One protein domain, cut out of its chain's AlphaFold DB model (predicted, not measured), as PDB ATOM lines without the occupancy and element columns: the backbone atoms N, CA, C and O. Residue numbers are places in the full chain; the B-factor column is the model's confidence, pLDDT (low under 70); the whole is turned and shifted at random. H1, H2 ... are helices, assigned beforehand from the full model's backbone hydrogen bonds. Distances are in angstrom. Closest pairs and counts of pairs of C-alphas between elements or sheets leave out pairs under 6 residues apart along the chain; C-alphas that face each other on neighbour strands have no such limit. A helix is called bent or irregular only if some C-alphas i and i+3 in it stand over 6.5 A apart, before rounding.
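This is residues 293 to 337 of the 523 residues of an uncharacterized protein of Hydatigena taeniaeformis (UniProt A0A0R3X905). Picture a helical hairpin with unequal arms: the long helix H2 makes the length of the rod, and the shorter helix H1 runs back beside part of it. The two are joined at one end by a tight link, and the far end of H2 runs on past the beginning of H1. The printed part has 45 residues with two named helices, H1 then H2, and no named strand; its class is all helix. It is loose, with a radius of gyration of the C-alphas of 12.0 A, and the C-alphas span 39 by 18 by 9 A.

Start with H2, residues 311 to 337, the longest helix. Near residue 318 you will find a kink of 44 degrees; the helix is also irregular, with C-alphas 312 and 315 7.2 A apart, and its line is a rough one. Now look at H1, residues 293 to 306, which touches H2; H2 touches H1 with its residues 318 to 328 alone. Their closest C-alphas are those of Phe 302 and Met 321, 6.9 A apart. The helices form a hairpin, running opposite ways at a shallow tilt of 21 degrees, with centres 10.9 A apart. In H1 every O i to N i+4 pair is within hydrogen-bond range; in H2, 19 of 23 are.

Find C-alpha 311 at (148.927, 341.788, 288.113); from there H2 runs 37.6 A to C-alpha 337 at (150.257, 305.709, 298.692). Then go to C-alpha 293 at (162.089, 320.501, 305.376), where H1 begins; it runs 20.1 A to C-alpha 306.

The two C-alphas farthest apart are those of Met 312 and Ser 337, 38.7 A. The printed part has no cut, and the link from H1 to H2, 4 residues, is tight. The mean pLDDT of the printed part is 72.1; 14 residues are under 70, among them residues 310 to 313 and 336 to 337.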
ATOM      1  N   ILE A 293     161.505 319.158 305.348       67.75
ATOM      2  CA  ILE A 293     162.089 320.501 305.376       67.75
ATOM      3  C   ILE A 293     162.091 321.117 303.967       67.75
ATOM      4  O   ILE A 293     161.613 322.236 303.813       67.75
ATOM      5  N   ASP A 294     162.489 320.367 302.934       71.25
ATOM      6  CA  ASP A 294     162.529 320.849 301.541       71.25
ATOM      7  C   ASP A 294     161.126 321.200 301.019       71.25
ATOM      8  O   ASP A 294     160.943 322.175 300.290       71.25
ATOM      9  N   ILE A 295     160.110 320.422 301.409       69.12
ATOM     10  CA  ILE A 295     158.709 320.689 301.053       69.12
ATOM     11  C   ILE A 295     158.226 321.981 301.723       69.12
ATOM     12  O   ILE A 295     157.622 322.834 301.071       69.12
ATOM     13  N   ARG A 296     158.528 322.157 303.015       63.56
ATOM     14  CA  ARG A 296     158.147 323.356 303.774       63.56
ATOM     15  C   ARG A 296     158.825 324.611 303.227       63.56
ATOM     16  O   ARG A 296     158.169 325.645 303.091       63.56
ATOM     17  N   GLU A 297     160.104 324.524 302.873       70.75
ATOM     18  CA  GLU A 297     160.849 325.619 302.245       70.75
ATOM     19  C   GLU A 297     160.287 325.978 300.867       70.75
ATOM     20  O   GLU A 297     160.123 327.163 300.572       70.75
ATOM     21  N   LYS A 298     159.900 324.989 300.049       74.88
ATOM     22  CA  LYS A 298     159.249 325.242 298.753       74.88
ATOM     23  C   LYS A 298     157.893 325.935 298.897       74.88
ATOM     24  O   LYS A 298     157.655 326.920 298.201       74.88
ATOM     25  N   ILE A 299     157.041 325.484 299.822       67.75
ATOM     26  CA  ILE A 299     155.742 326.127 300.097       67.75
ATOM     27  C   ILE A 299     155.951 327.566 300.584       67.75
ATOM     28  O   ILE A 299     155.283 328.490 300.124       67.75
ATOM     29  N   THR A 300     156.925 327.785 301.467       66.88
ATOM     30  CA  THR A 300     157.250 329.129 301.968       66.88
ATOM     31  C   THR A 300     157.773 330.030 300.844       66.88
ATOM     32  O   THR A 300     157.349 331.175 300.712       66.88
ATOM     33  N   SER A 301     158.646 329.507 299.977       74.62
ATOM     34  CA  SER A 301     159.153 330.226 298.803       74.62
ATOM     35  C   SER A 301     158.030 330.614 297.837       74.62
ATOM     36  O   SER A 301     158.039 331.725 297.305       74.62
ATOM     37  N   PHE A 302     157.044 329.734 297.650       71.94
ATOM     38  CA  PHE A 302     155.855 329.993 296.842       71.94
ATOM     39  C   PHE A 302     155.014 331.140 297.420       71.94
ATOM     40  O   PHE A 302     154.701 332.088 296.700       71.94
ATOM     41  N   LEU A 303     154.709 331.106 298.722       68.38
ATOM     42  CA  LEU A 303     153.939 332.163 299.390       68.38
ATOM     43  C   LEU A 303     154.642 333.524 299.279       68.38
ATOM     44  O   LEU A 303     154.028 334.502 298.859       68.38
ATOM     45  N   CYS A 304     155.958 333.563 299.507       70.81
ATOM     46  CA  CYS A 304     156.756 334.776 299.333       70.81
ATOM     47  C   CYS A 304     156.766 335.291 297.882       70.81
ATOM     48  O   CYS A 304     156.846 336.498 297.656       70.81
ATOM     49  N   ARG A 305     156.723 334.411 296.872       74.25
ATOM     50  CA  ARG A 305     156.681 334.823 295.456       74.25
ATOM     51  C   ARG A 305     155.320 335.381 295.063       74.25
ATOM     52  O   ARG A 305     155.288 336.371 294.336       74.25
ATOM     53  N   ARG A 306     154.230 334.791 295.563       74.94
ATOM     54  CA  ARG A 306     152.857 335.257 295.325       74.94
ATOM     55  C   ARG A 306     152.687 336.721 295.727       74.94
ATOM     56  O   ARG A 306     152.183 337.512 294.937       74.94
ATOM     57  N   ASP A 307     153.174 337.085 296.909       71.81
ATOM     58  CA  ASP A 307     153.001 338.432 297.465       71.81
ATOM     59  C   ASP A 307     153.802 339.509 296.693       71.81
ATOM     60  O   ASP A 307     153.547 340.703 296.831       71.81
ATOM     61  N   ASN A 308     154.739 339.095 295.831       72.81
ATOM     62  CA  ASN A 308     155.559 339.974 294.993       72.81
ATOM     63  C   ASN A 308     155.089 340.057 293.525       72.81
ATOM     64  O   ASN A 308     155.742 340.717 292.707       72.81
ATOM     65  N   LEU A 309     153.987 339.394 293.151       77.00
ATOM     66  CA  LEU A 309     153.479 339.428 291.780       77.00
ATOM     67  C   LEU A 309     152.649 340.688 291.520       77.00
ATOM     68  O   LEU A 309     151.585 340.897 292.095       77.00
ATOM     69  N   THR A 310     153.101 341.511 290.575       67.50
ATOM     70  CA  THR A 310     152.250 342.529 289.953       67.50
ATOM     71  C   THR A 310     151.276 341.861 288.980       67.50
ATOM     72  O   THR A 310     151.646 340.915 288.287       67.50
ATOM     73  N   SER A 311     150.042 342.371 288.891       62.97
ATOM     74  CA  SER A 311     148.927 341.788 288.113       62.97
ATOM     75  C   SER A 311     149.284 341.366 286.675       62.97
ATOM     76  O   SER A 311     148.752 340.377 286.188       62.97
ATOM     77  N   MET A 312     150.232 342.038 286.012       66.75
ATOM     78  CA  MET A 312     150.641 341.720 284.634       66.75
ATOM     79  C   MET A 312     151.648 340.555 284.520       66.75
ATOM     80  O   MET A 312     151.827 340.004 283.442       66.75
ATOM     81  N   LYS A 313     152.319 340.175 285.615       68.75
ATOM     82  CA  LYS A 313     153.232 339.016 285.684       68.75
ATOM     83  C   LYS A 313     152.580 337.780 286.293       68.75
ATOM     84  O   LYS A 313     153.248 336.756 286.447       68.75
ATOM     85  N   PHE A 314     151.309 337.891 286.672       71.44
ATOM     86  CA  PHE A 314     150.582 336.819 287.325       71.44
ATOM     87  C   PHE A 314     150.546 335.588 286.415       71.44
ATOM     88  O   PHE A 314     151.079 334.560 286.802       71.44
ATOM     89  N   ASP A 315     150.123 335.723 285.159       68.38
ATOM     90  CA  ASP A 315     149.960 334.571 284.260       68.38
ATOM     91  C   ASP A 315     151.282 333.864 283.903       68.38
ATOM     92  O   ASP A 315     151.359 332.637 283.926       68.38
ATOM     93  N   GLU A 316     152.357 334.616 283.638       78.69
ATOM     94  CA  GLU A 316     153.657 334.031 283.260       78.69
ATOM     95  C   GLU A 316     154.373 333.339 284.428       78.69
ATOM     96  O   GLU A 316     155.166 332.421 284.213       78.69
ATOM     97  N   THR A 317     154.114 333.768 285.668       76.31
ATOM     98  CA  THR A 317     154.836 333.267 286.849       76.31
ATOM     99  C   THR A 317     153.991 332.323 287.702       76.31
ATOM    100  O   THR A 317     154.555 331.473 288.389       76.31
ATOM    101  N   LEU A 318     152.660 332.434 287.650       75.94
ATOM    102  CA  LEU A 318     151.725 331.578 288.377       75.94
ATOM    103  C   LEU A 318     151.675 330.175 287.781       75.94
ATOM    104  O   LEU A 318     151.683 329.215 288.540       75.94
ATOM    105  N   LEU A 319     151.679 330.037 286.451       73.12
ATOM    106  CA  LEU A 319     151.586 328.724 285.802       73.12
ATOM    107  C   LEU A 319     152.743 327.779 286.197       73.12
ATOM    108  O   LEU A 319     152.472 326.649 286.602       73.12
ATOM    109  N   PRO A 320     154.021 328.216 286.175       80.44
ATOM    110  CA  PRO A 320     155.131 327.406 286.683       80.44
ATOM    111  C   PRO A 320     155.019 327.120 288.184       80.44
ATOM    112  O   PRO A 320     155.368 326.039 288.641       80.44
ATOM    113  N   MET A 321     154.506 328.085 288.949       74.81
ATOM    114  CA  MET A 321     154.306 327.950 290.389       74.81
ATOM    115  C   MET A 321     153.227 326.908 290.732       74.81
ATOM    116  O   MET A 321     153.412 326.126 291.661       74.81
ATOM    117  N   LEU A 322     152.128 326.864 289.978       72.25
ATOM    118  CA  LEU A 322     151.081 325.851 290.122       72.25
ATOM    119  C   LEU A 322     151.592 324.460 289.736       72.25
ATOM    120  O   LEU A 322     151.294 323.504 290.443       72.25
ATOM    121  N   HIS A 323     152.423 324.355 288.695       74.94
ATOM    122  CA  HIS A 323     153.101 323.100 288.360       74.94
ATOM    123  C   HIS A 323     154.039 322.619 289.476       74.94
ATOM    124  O   HIS A 323     154.005 321.444 289.827       74.94
ATOM    125  N   ASP A 324     154.823 323.516 290.085       79.88
ATOM    126  CA  ASP A 324     155.676 323.168 291.229       79.88
ATOM    127  C   ASP A 324     154.846 322.671 292.431       79.88
ATOM    128  O   ASP A 324     155.278 321.774 293.158       79.88
ATOM    129  N   LEU A 325     153.660 323.250 292.659       75.38
ATOM    130  CA  LEU A 325     152.747 322.835 293.726       75.38
ATOM    131  C   LEU A 325     152.138 321.457 293.441       75.38
ATOM    132  O   LEU A 325     152.102 320.609 294.332       75.38
ATOM    133  N   ASP A 326     151.704 321.226 292.203       72.06
ATOM    134  CA  ASP A 326     151.158 319.947 291.754       72.06
ATOM    135  C   ASP A 326     152.208 318.829 291.869       72.06
ATOM    136  O   ASP A 326     151.935 317.765 292.420       72.06
ATOM    137  N   ASP A 327     153.466 319.090 291.501       79.25
ATOM    138  CA  ASP A 327     154.577 318.151 291.703       79.25
ATOM    139  C   ASP A 327     154.811 317.821 293.189       79.25
ATOM    140  O   ASP A 327     155.094 316.670 293.545       79.25
ATOM    141  N   ILE A 328     154.685 318.808 294.086       78.81
ATOM    142  CA  ILE A 328     154.786 318.593 295.540       78.81
ATOM    143  C   ILE A 328     153.630 317.720 296.034       78.81
ATOM    144  O   ILE A 328     153.867 316.780 296.799       78.81
ATOM    145  N   LEU A 329     152.400 318.000 295.601       73.38
ATOM    146  CA  LEU A 329     151.211 317.241 295.984       73.38
ATOM    147  C   LEU A 329     151.274 315.805 295.457       73.38
ATOM    148  O   LEU A 329     151.115 314.874 296.244       73.38
ATOM    149  N   ASN A 330     151.643 315.608 294.192       74.50
ATOM    150  CA  ASN A 330     151.869 314.293 293.592       74.50
ATOM    151  C   ASN A 330     152.978 313.519 294.319       74.50
ATOM    152  O   ASN A 330     152.866 312.310 294.535       74.50
ATOM    153  N   THR A 331     154.043 314.202 294.755       76.62
ATOM    154  CA  THR A 331     155.112 313.601 295.570       76.62
ATOM    155  C   THR A 331     154.603 313.186 296.955       76.62
ATOM    156  O   THR A 331     154.963 312.120 297.460       76.62
ATOM    157  N   LEU A 332     153.757 313.998 297.591       72.19
ATOM    158  CA  LEU A 332     153.139 313.667 298.878       72.19
ATOM    159  C   LEU A 332     152.155 312.503 298.743       72.19
ATOM    160  O   LEU A 332     152.214 311.566 299.536       72.19
ATOM    161  N   GLU A 333     151.308 312.511 297.719       69.69
ATOM    162  CA  GLU A 333     150.339 311.455 297.439       69.69
ATOM    163  C   GLU A 333     151.028 310.135 297.093       69.69
ATOM    164  O   GLU A 333     150.665 309.090 297.636       69.69
ATOM    165  N   THR A 334     152.084 310.156 296.271       71.94
ATOM    166  CA  THR A 334     152.890 308.955 296.019       71.94
ATOM    167  C   THR A 334     153.588 308.474 297.282       71.94
ATOM    168  O   THR A 334     153.655 307.264 297.483       71.94
ATOM    169  N   ARG A 335     154.053 309.346 298.188       70.81
ATOM    170  CA  ARG A 335     154.605 308.917 299.490       70.81
ATOM    171  C   ARG A 335     153.544 308.323 300.411       70.81
ATOM    172  O   ARG A 335     153.805 307.291 301.017       70.81
ATOM    173  N   LEU A 336     152.355 308.910 300.487       64.69
ATOM    174  CA  LEU A 336     151.240 308.382 301.280       64.69
ATOM    175  C   LEU A 336     150.738 307.044 300.717       64.69
ATOM    176  O   LEU A 336     150.467 306.108 301.467       64.69
ATOM    177  N   SER A 337     150.697 306.918 299.392       62.75
ATOM    178  CA  SER A 337     150.257 305.709 298.692       62.75
ATOM    179  C   SER A 337     151.314 304.604 298.697       62.75
ATOM    180  O   SER A 337     150.981 303.431 298.829       62.75
TER     181      SER A 337